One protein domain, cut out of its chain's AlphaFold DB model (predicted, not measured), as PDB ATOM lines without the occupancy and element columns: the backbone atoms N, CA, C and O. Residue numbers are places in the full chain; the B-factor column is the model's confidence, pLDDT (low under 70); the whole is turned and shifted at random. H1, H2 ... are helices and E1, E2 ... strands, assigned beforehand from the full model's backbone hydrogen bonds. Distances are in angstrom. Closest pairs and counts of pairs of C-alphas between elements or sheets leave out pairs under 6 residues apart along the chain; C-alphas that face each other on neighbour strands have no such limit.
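What this domain is: This is residues 298 to 325 and 332 to 370 of the 580 residues of an uncharacterized protein of Leptomonas pyrrhocoris (UniProt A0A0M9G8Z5). There is little regular structure: a small antiparallel ribbon of two strands, E1 and E2, has the short helix H1 near E1, and two long stretches, residues 298 to 316 and 350 to 370, hold no named element. The latter stretch comes back beside E1, where residues 358 to 359 pair in parallel with residues 320 to 321. The printed part has 67 residues, with E1, E2 and H1 in that order; the class is mixed, with only 15 residues in named elements. It is compact, with a radius of gyration of the C-alphas of 11.8 A and spans of 30 by 29 by 20 A.

How they stand to each other: E1, residues 317 to 321, and E2, residues 333 to 336, are antiparallel neighbours at 149 degrees, with N 318 and O 335 within hydrogen-bond range at 2.8 A. H1, residues 344 to 349, comes closest to E1 at the C-alphas of Ala 349 and Val 318, 5.9 A apart. Every O i to N i+4 pair in H1 is within range.

Where its parts are: E1 begins at C-alpha 317 (15.528, -8.105, -51.914) and is 13.0 A long; E2 is 9.9 A. H1, 8.6 A, ends at C-alpha 349 (16.270, -0.912, -47.149).

The domain as a whole: Residues 326 to 331 are not printed; C-alphas 325 and 332 are 13.8 A apart. The link from E2 to H1 is short. Residues 323 to 325 and 353 to 355 have pLDDT under 70.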
ATOM      1  N   SER A 298      33.347  -7.594 -40.450       79.00
ATOM      2  CA  SER A 298      33.034  -8.223 -41.742       79.00
ATOM      3  C   SER A 298      33.693  -9.592 -41.917       79.00
ATOM      4  O   SER A 298      33.917 -10.032 -43.047       79.00
ATOM      5  N   THR A 299      34.059 -10.240 -40.808       81.69
ATOM      6  CA  THR A 299      34.586 -11.604 -40.789       81.69
ATOM      7  C   THR A 299      33.588 -12.531 -41.488       81.69
ATOM      8  O   THR A 299      32.414 -12.527 -41.107       81.69
ATOM      9  N   PRO A 300      34.011 -13.304 -42.503       85.19
ATOM     10  CA  PRO A 300      33.119 -14.254 -43.143       85.19
ATOM     11  C   PRO A 300      32.645 -15.340 -42.167       85.19
ATOM     12  O   PRO A 300      33.380 -15.732 -41.264       85.19
ATOM     13  N   VAL A 301      31.426 -15.838 -42.368       88.69
ATOM     14  CA  VAL A 301      30.834 -16.951 -41.597       88.69
ATOM     15  C   VAL A 301      30.606 -18.156 -42.511       88.69
ATOM     16  O   VAL A 301      30.361 -17.967 -43.702       88.69
ATOM     17  N   TYR A 302      30.698 -19.393 -42.018       88.88
ATOM     18  CA  TYR A 302      30.509 -20.578 -42.872       88.88
ATOM     19  C   TYR A 302      29.031 -20.820 -43.199       88.88
ATOM     20  O   TYR A 302      28.712 -21.320 -44.278       88.88
ATOM     21  N   SER A 303      28.123 -20.391 -42.322       91.12
ATOM     22  CA  SER A 303      26.676 -20.488 -42.514       91.12
ATOM     23  C   SER A 303      25.929 -19.232 -42.052       91.12
ATOM     24  O   SER A 303      26.371 -18.496 -41.172       91.12
ATOM     25  N   LEU A 304      24.725 -19.012 -42.593       88.31
ATOM     26  CA  LEU A 304      23.811 -17.960 -42.117       88.31
ATOM     27  C   LEU A 304      23.330 -18.170 -40.665       88.31
ATOM     28  O   LEU A 304      22.802 -17.244 -40.047       88.31
ATOM     29  N   THR A 305      23.511 -19.371 -40.117       88.00
ATOM     30  CA  THR A 305      23.252 -19.726 -38.713       88.00
ATOM     31  C   THR A 305      24.375 -19.310 -37.758       88.00
ATOM     32  O   THR A 305      24.103 -19.099 -36.583       88.00
ATOM     33  N   GLU A 306      25.603 -19.103 -38.243       86.81
ATOM     34  CA  GLU A 306      26.737 -18.566 -37.460       86.81
ATOM     35  C   GLU A 306      26.774 -17.027 -37.412       86.81
ATOM     36  O   GLU A 306      27.682 -16.433 -36.830       86.81
ATOM     37  N   ALA A 307      25.815 -16.355 -38.052       84.12
ATOM     38  CA  ALA A 307      25.766 -14.902 -38.113       84.12
ATOM     39  C   ALA A 307      25.593 -14.295 -36.705       84.12
ATOM     40  O   ALA A 307      24.505 -14.323 -36.134       84.12
ATOM     41  N   VAL A 308      26.672 -13.704 -36.175       78.38
ATOM     42  CA  VAL A 308      26.793 -13.173 -34.795       78.38
ATOM     43  C   VAL A 308      25.716 -12.140 -34.433       78.38
ATOM     44  O   VAL A 308      25.413 -11.939 -33.259       78.38
ATOM     45  N   TYR A 309      25.124 -11.485 -35.433       78.19
ATOM     46  CA  TYR A 309      24.145 -10.417 -35.255       78.19
ATOM     47  C   TYR A 309      22.816 -10.739 -35.945       78.19
ATOM     48  O   TYR A 309      22.818 -11.405 -36.985       78.19
ATOM     49  N   PRO A 310      21.685 -10.200 -35.442       86.81
ATOM     50  CA  PRO A 310      20.395 -10.315 -36.107       86.81
ATOM     51  C   PRO A 310      20.471  -9.919 -37.585       86.81
ATOM     52  O   PRO A 310      21.023  -8.876 -37.951       86.81
ATOM     53  N   ARG A 311      19.906 -10.773 -38.435       91.38
ATOM     54  CA  ARG A 311      19.753 -10.560 -39.879       91.38
ATOM     55  C   ARG A 311      18.370  -9.968 -40.152       91.38
ATOM     56  O   ARG A 311      17.494 -10.034 -39.289       91.38
ATOM     57  N   LEU A 312      18.167  -9.349 -41.312       91.50
ATOM     58  CA  LEU A 312      16.819  -8.929 -41.707       91.50
ATOM     59  C   LEU A 312      15.921 -10.172 -41.907       91.50
ATOM     60  O   LEU A 312      16.438 -11.238 -42.257       91.50
ATOM     61  N   PRO A 313      14.593 -10.060 -41.706       89.88
ATOM     62  CA  PRO A 313      13.662 -11.130 -42.060       89.88
ATOM     63  C   PRO A 313      13.804 -11.492 -43.543       89.88
ATOM     64  O   PRO A 313      13.952 -10.604 -44.385       89.88
ATOM     65  N   GLY A 314      13.789 -12.789 -43.857       90.50
ATOM     66  CA  GLY A 314      13.942 -13.297 -45.225       90.50
ATOM     67  C   GLY A 314      12.756 -12.970 -46.140       90.50
ATOM     68  O   GLY A 314      11.717 -12.495 -45.687       90.50
ATOM     69  N   GLY A 315      12.912 -13.244 -47.437       88.81
ATOM     70  CA  GLY A 315      11.841 -13.058 -48.429       88.81
ATOM     71  C   GLY A 315      11.724 -11.643 -49.012       88.81
ATOM     72  O   GLY A 315      10.716 -11.318 -49.630       88.81
ATOM     73  N   SER A 316      12.739 -10.792 -48.842       90.56
ATOM     74  CA  SER A 316      12.852  -9.483 -49.503       90.56
ATOM     75  C   SER A 316      14.188  -9.348 -50.239       90.56
ATOM     76  O   SER A 316      15.143 -10.065 -49.942       90.56
ATOM     77  N   VAL A 317      14.281  -8.414 -51.192       90.62
ATOM     78  CA  VAL A 317      15.528  -8.105 -51.914       90.62
ATOM     79  C   VAL A 317      15.987  -6.691 -51.571       90.62
ATOM     80  O   VAL A 317      15.299  -5.712 -51.850       90.62
ATOM     81  N   VAL A 318      17.174  -6.594 -50.979       90.38
ATOM     82  CA  VAL A 318      17.868  -5.349 -50.642       90.38
ATOM     83  C   VAL A 318      18.780  -4.959 -51.800       90.38
ATOM     84  O   VAL A 318      19.724  -5.676 -52.133       90.38
ATOM     85  N   TYR A 319      18.527  -3.802 -52.408       90.06
ATOM     86  CA  TYR A 319      19.328  -3.300 -53.524       90.06
ATOM     87  C   TYR A 319      20.520  -2.482 -53.031       90.06
ATOM     88  O   TYR A 319      20.372  -1.487 -52.321       90.06
ATOM     89  N   VAL A 320      21.719  -2.891 -53.447       88.50
ATOM     90  CA  VAL A 320      22.986  -2.298 -53.018       88.50
ATOM     91  C   VAL A 320      23.711  -1.662 -54.199       88.50
ATOM     92  O   VAL A 320      23.963  -2.296 -55.227       88.50
ATOM     93  N   LYS A 321      24.110  -0.397 -54.052       86.06
ATOM     94  CA  LYS A 321      24.967   0.285 -55.020       86.06
ATOM     95  C   LYS A 321      26.397  -0.243 -54.897       86.06
ATOM     96  O   LYS A 321      27.110   0.122 -53.963       86.06
ATOM     97  N   ARG A 322      26.823  -1.065 -55.863       79.19
ATOM     98  CA  ARG A 322      28.218  -1.514 -55.994       79.19
ATOM     99  C   ARG A 322      29.144  -0.298 -56.118       79.19
ATOM    100  O   ARG A 322      28.907   0.593 -56.933       79.19
ATOM    101  N   GLY A 323      30.189  -0.251 -55.296       64.25
ATOM    102  CA  GLY A 323      31.202   0.800 -55.347       64.25
ATOM    103  C   GLY A 323      32.354   0.431 -56.280       64.25
ATOM    104  O   GLY A 323      33.019  -0.570 -56.041       64.25
ATOM    105  N   GLY A 324      32.624   1.264 -57.290       58.00
ATOM    106  CA  GLY A 324      33.903   1.252 -58.015       58.00
ATOM    107  C   GLY A 324      33.806   1.233 -59.541       58.00
ATOM    108  O   GLY A 324      33.492   0.201 -60.119       58.00
ATOM    109  N   GLN A 325      34.142   2.378 -60.150       48.16
ATOM    110  CA  GLN A 325      35.014   2.606 -61.328       48.16
ATOM    111  C   GLN A 325      34.944   1.745 -62.616       48.16
ATOM    112  O   GLN A 325      35.583   2.125 -63.593       48.16
ATOM    113  N   PRO A 332      22.321  -2.002 -59.762       80.81
ATOM    114  CA  PRO A 332      22.416  -2.302 -58.342       80.81
ATOM    115  C   PRO A 332      22.452  -3.817 -58.119       80.81
ATOM    116  O   PRO A 332      21.719  -4.572 -58.755       80.81
ATOM    117  N   GLN A 333      23.297  -4.262 -57.195       86.19
ATOM    118  CA  GLN A 333      23.362  -5.664 -56.814       86.19
ATOM    119  C   GLN A 333      22.243  -5.952 -55.814       86.19
ATOM    120  O   GLN A 333      22.254  -5.418 -54.704       86.19
ATOM    121  N   GLY A 334      21.287  -6.796 -56.202       87.75
ATOM    122  CA  GLY A 334      20.339  -7.379 -55.261       87.75
ATOM    123  C   GLY A 334      21.059  -8.337 -54.310       87.75
ATOM    124  O   GLY A 334      21.829  -9.194 -54.746       87.75
ATOM    125  N   LEU A 335      20.809  -8.182 -53.016       89.69
ATOM    126  CA  LEU A 335      21.081  -9.170 -51.976       89.69
ATOM    127  C   LEU A 335      19.732  -9.623 -51.420       89.69
ATOM    128  O   LEU A 335      18.829  -8.797 -51.280       89.69
ATOM    129  N   SER A 336      19.572 -10.894 -51.069       91.25
ATOM    130  CA  SER A 336      18.414 -11.289 -50.270       91.25
ATOM    131  C   SER A 336      18.513 -10.677 -48.867       91.25
ATOM    132  O   SER A 336      19.607 -10.413 -48.356       91.25
ATOM    133  N   SER A 337      17.377 -10.387 -48.242       91.06
ATOM    134  CA  SER A 337      17.341  -9.720 -46.942       91.06
ATOM    135  C   SER A 337      18.008 -10.566 -45.856       91.06
ATOM    136  O   SER A 337      18.768 -10.032 -45.050       91.06
ATOM    137  N   GLU A 338      17.867 -11.892 -45.890       91.38
ATOM    138  CA  GLU A 338      18.540 -12.776 -44.938       91.38
ATOM    139  C   GLU A 338      20.073 -12.866 -45.132       91.38
ATOM    140  O   GLU A 338      20.750 -13.419 -44.266       91.38
ATOM    141  N   MET A 339      20.625 -12.270 -46.201       92.25
ATOM    142  CA  MET A 339      22.061 -12.021 -46.433       92.25
ATOM    143  C   MET A 339      22.513 -10.613 -45.984       92.25
ATOM    144  O   MET A 339      23.630 -10.186 -46.287       92.25
ATOM    145  N   VAL A 340      21.679  -9.861 -45.259       92.50
ATOM    146  CA  VAL A 340      21.978  -8.513 -44.750       92.50
ATOM    147  C   VAL A 340      21.713  -8.441 -43.243       92.50
ATOM    148  O   VAL A 340      20.684  -8.900 -42.746       92.50
ATOM    149  N   TYR A 341      22.644  -7.850 -42.492       91.75
ATOM    150  CA  TYR A 341      22.461  -7.610 -41.060       91.75
ATOM    151  C   TYR A 341      21.410  -6.524 -40.794       91.75
ATOM    152  O   TYR A 341      21.295  -5.556 -41.546       91.75
ATOM    153  N   ALA A 342      20.686  -6.650 -39.680       90.38
ATOM    154  CA  ALA A 342      19.618  -5.748 -39.252       90.38
ATOM    155  C   ALA A 342      20.136  -4.400 -38.707       90.38
ATOM    156  O   ALA A 342      19.815  -3.994 -37.592       90.38
ATOM    157  N   THR A 343      20.955  -3.700 -39.496       90.50
ATOM    158  CA  THR A 343      21.372  -2.324 -39.211       90.50
ATOM    159  C   THR A 343      20.247  -1.333 -39.510       90.50
ATOM    160  O   THR A 343      19.308  -1.672 -40.229       90.50
ATOM    161  N   VAL A 344      20.349  -0.085 -39.040       88.75
ATOM    162  CA  VAL A 344      19.421   1.001 -39.414       88.75
ATOM    163  C   VAL A 344      19.292   1.111 -40.936       88.75
ATOM    164  O   VAL A 344      18.176   1.134 -41.439       88.75
ATOM    165  N   GLY A 345      20.402   1.068 -41.679       89.00
ATOM    166  CA  GLY A 345      20.398   1.078 -43.144       89.00
ATOM    167  C   GLY A 345      19.779  -0.181 -43.763       89.00
ATOM    168  O   GLY A 345      19.095  -0.087 -44.776       89.00
ATOM    169  N   GLY A 346      19.954  -1.357 -43.153       89.44
ATOM    170  CA  GLY A 346      19.260  -2.582 -43.576       89.44
ATOM    171  C   GLY A 346      17.746  -2.512 -43.338       89.44
ATOM    172  O   GLY A 346      16.955  -2.895 -44.193       89.44
ATOM    173  N   GLN A 347      17.331  -1.960 -42.201       90.56
ATOM    174  CA  GLN A 347      15.929  -1.738 -41.836       90.56
ATOM    175  C   GLN A 347      15.281  -0.603 -42.650       90.56
ATOM    176  O   GLN A 347      14.068  -0.589 -42.856       90.56
ATOM    177  N   GLU A 348      16.071   0.358 -43.124       89.50
ATOM    178  CA  GLU A 348      15.664   1.378 -44.092       89.50
ATOM    179  C   GLU A 348      15.498   0.761 -45.491       89.50
ATOM    180  O   GLU A 348      14.513   1.050 -46.169       89.50
ATOM    181  N   ALA A 349      16.364  -0.184 -45.880       86.69
ATOM    182  CA  ALA A 349      16.270  -0.912 -47.149       86.69
ATOM    183  C   ALA A 349      14.937  -1.653 -47.344       86.69
ATOM    184  O   ALA A 349      14.449  -1.726 -48.467       86.69
ATOM    185  N   LEU A 350      14.347  -2.182 -46.265       87.56
ATOM    186  CA  LEU A 350      13.030  -2.837 -46.297       87.56
ATOM    187  C   LEU A 350      11.852  -1.849 -46.392       87.56
ATOM    188  O   LEU A 350      10.742  -2.256 -46.722       87.56
ATOM    189  N   ARG A 351      12.066  -0.567 -46.064       85.56
ATOM    190  CA  ARG A 351      11.028   0.482 -46.081       85.56
ATOM    191  C   ARG A 351      11.048   1.322 -47.354       85.56
ATOM    192  O   ARG A 351      10.017   1.866 -47.746       85.56
ATOM    193  N   LEU A 352      12.214   1.469 -47.980       79.94
ATOM    194  CA  LEU A 352      12.344   2.149 -49.261       79.94
ATOM    195  C   LEU A 352      11.660   1.335 -50.367       79.94
ATOM    196  O   LEU A 352      11.737   0.108 -50.400       79.94
ATOM    197  N   ARG A 353      11.013   2.026 -51.314       67.75
ATOM    198  CA  ARG A 353      10.497   1.374 -52.528       67.75
ATOM    199  C   ARG A 353      11.661   0.725 -53.286       67.75
ATOM    200  O   ARG A 353      12.761   1.276 -53.325       67.75
ATOM    201  N   SER A 354      11.387  -0.429 -53.894       60.97
ATOM    202  CA  SER A 354      12.324  -1.487 -54.326       60.97
ATOM    203  C   SER A 354      13.357  -1.136 -55.415       60.97
ATOM    204  O   SER A 354      13.900  -2.026 -56.060       60.97
ATOM    205  N   THR A 355      13.651   0.143 -55.637       63.47
ATOM    206  CA  THR A 355      14.575   0.635 -56.669       63.47
ATOM    207  C   THR A 355      15.668   1.566 -56.135       63.47
ATOM    208  O   THR A 355      16.611   1.850 -56.870       63.47
ATOM    209  N   ALA A 356      15.588   2.036 -54.883       79.69
ATOM    210  CA  ALA A 356      16.574   2.947 -54.290       79.69
ATOM    211  C   ALA A 356      17.806   2.177 -53.754       79.69
ATOM    212  O   ALA A 356      17.685   1.472 -52.752       79.69
ATOM    213  N   PRO A 357      19.004   2.290 -54.368       80.69
ATOM    214  CA  PRO A 357      20.118   1.417 -54.027       80.69
ATOM    215  C   PRO A 357      20.992   2.021 -52.920       80.69
ATOM    216  O   PRO A 357      21.691   3.022 -53.120       80.69
ATOM    217  N   LEU A 358      20.985   1.389 -51.748       86.94
ATOM    218  CA  LEU A 358      21.751   1.835 -50.584       86.94
ATOM    219  C   LEU A 358      23.237   1.469 -50.698       86.94
ATOM    220  O   LEU A 358      23.636   0.613 -51.486       86.94
ATOM    221  N   ARG A 359      24.094   2.145 -49.926       90.19
ATOM    222  CA  ARG A 359      25.550   1.914 -49.951       90.19
ATOM    223  C   ARG A 359      25.965   0.933 -48.857       90.19
ATOM    224  O   ARG A 359      25.434   0.984 -47.747       90.19
ATOM    225  N   VAL A 360      26.960   0.097 -49.151       90.19
ATOM    226  CA  VAL A 360      27.676  -0.684 -48.132       90.19
ATOM    227  C   VAL A 360      28.431   0.270 -47.201       90.19
ATOM    228  O   VAL A 360      28.874   1.346 -47.615       90.19
ATOM    229  N   CYS A 361      28.578  -0.093 -45.927       89.75
ATOM    230  CA  CYS A 361      29.399   0.691 -45.013       89.75
ATOM    231  C   CYS A 361      30.892   0.532 -45.339       89.75
ATOM    232  O   CYS A 361      31.473  -0.516 -45.073       89.75
ATOM    233  N   LYS A 362      31.549   1.604 -45.792       88.38
ATOM    234  CA  LYS A 362      32.998   1.625 -46.081       88.38
ATOM    235  C   LYS A 362      33.898   1.257 -44.888       88.38
ATOM    236  O   LYS A 362      35.050   0.883 -45.082       88.38
ATOM    237  N   HIS A 363      33.402   1.373 -43.654       84.38
ATOM    238  CA  HIS A 363      34.109   0.879 -42.466       84.38
ATOM    239  C   HIS A 363      33.980  -0.643 -42.329       84.38
ATOM    240  O   HIS A 363      34.968  -1.319 -42.074       84.38
ATOM    241  N   TYR A 364      32.790  -1.188 -42.590       85.81
ATOM    242  CA  TYR A 364      32.547  -2.629 -42.624       85.81
ATOM    243  C   TYR A 364      33.316  -3.311 -43.769       85.81
ATOM    244  O   TYR A 364      33.987  -4.299 -43.526       85.81
ATOM    245  N   GLU A 365      33.350  -2.734 -44.978       84.62
ATOM    246  CA  GLU A 365      34.212  -3.208 -46.088       84.62
ATOM    247  C   GLU A 365      35.712  -3.241 -45.725       84.62
ATOM    248  O   GLU A 365      36.502  -3.908 -46.389       84.62
ATOM    249  N   ARG A 366      36.107  -2.507 -44.679       80.50
ATOM    250  CA  ARG A 366      37.460  -2.426 -44.116       80.50
ATOM    251  C   ARG A 366      37.513  -3.105 -42.742       80.50
ATOM    252  O   ARG A 366      37.979  -2.520 -41.765       80.50
ATOM    253  N   GLU A 367      37.010  -4.335 -42.691       74.88
ATOM    254  CA  GLU A 367      36.957  -5.251 -41.542       74.88
ATOM    255  C   GLU A 367      35.970  -4.907 -40.418       74.88
ATOM    256  O   GLU A 367      35.478  -5.836 -39.783       74.88
ATOM    257  N   LYS A 368      35.718  -3.629 -40.086       80.25
ATOM    258  CA  LYS A 368      35.062  -3.268 -38.808       80.25
ATOM    259  C   LYS A 368      34.256  -1.970 -38.828       80.25
ATOM    260  O   LYS A 368      34.763  -0.895 -39.140       80.25
ATOM    261  N   CYS A 369      33.004  -2.047 -38.377       85.44
ATOM    262  CA  CYS A 369      32.109  -0.910 -38.192       85.44
ATOM    263  C   CYS A 369      31.626  -0.796 -36.739       85.44
ATOM    264  O   CYS A 369      30.800  -1.577 -36.264       85.44
ATOM    265  N   ALA A 370      32.102   0.244 -36.051       77.69
ATOM    266  CA  ALA A 370      31.794   0.513 -34.648       77.69
ATOM    267  C   ALA A 370      30.333   0.904 -34.372       77.69
ATOM    268  O   ALA A 370      29.857   0.707 -33.262       77.69
TER     269      ALA A 370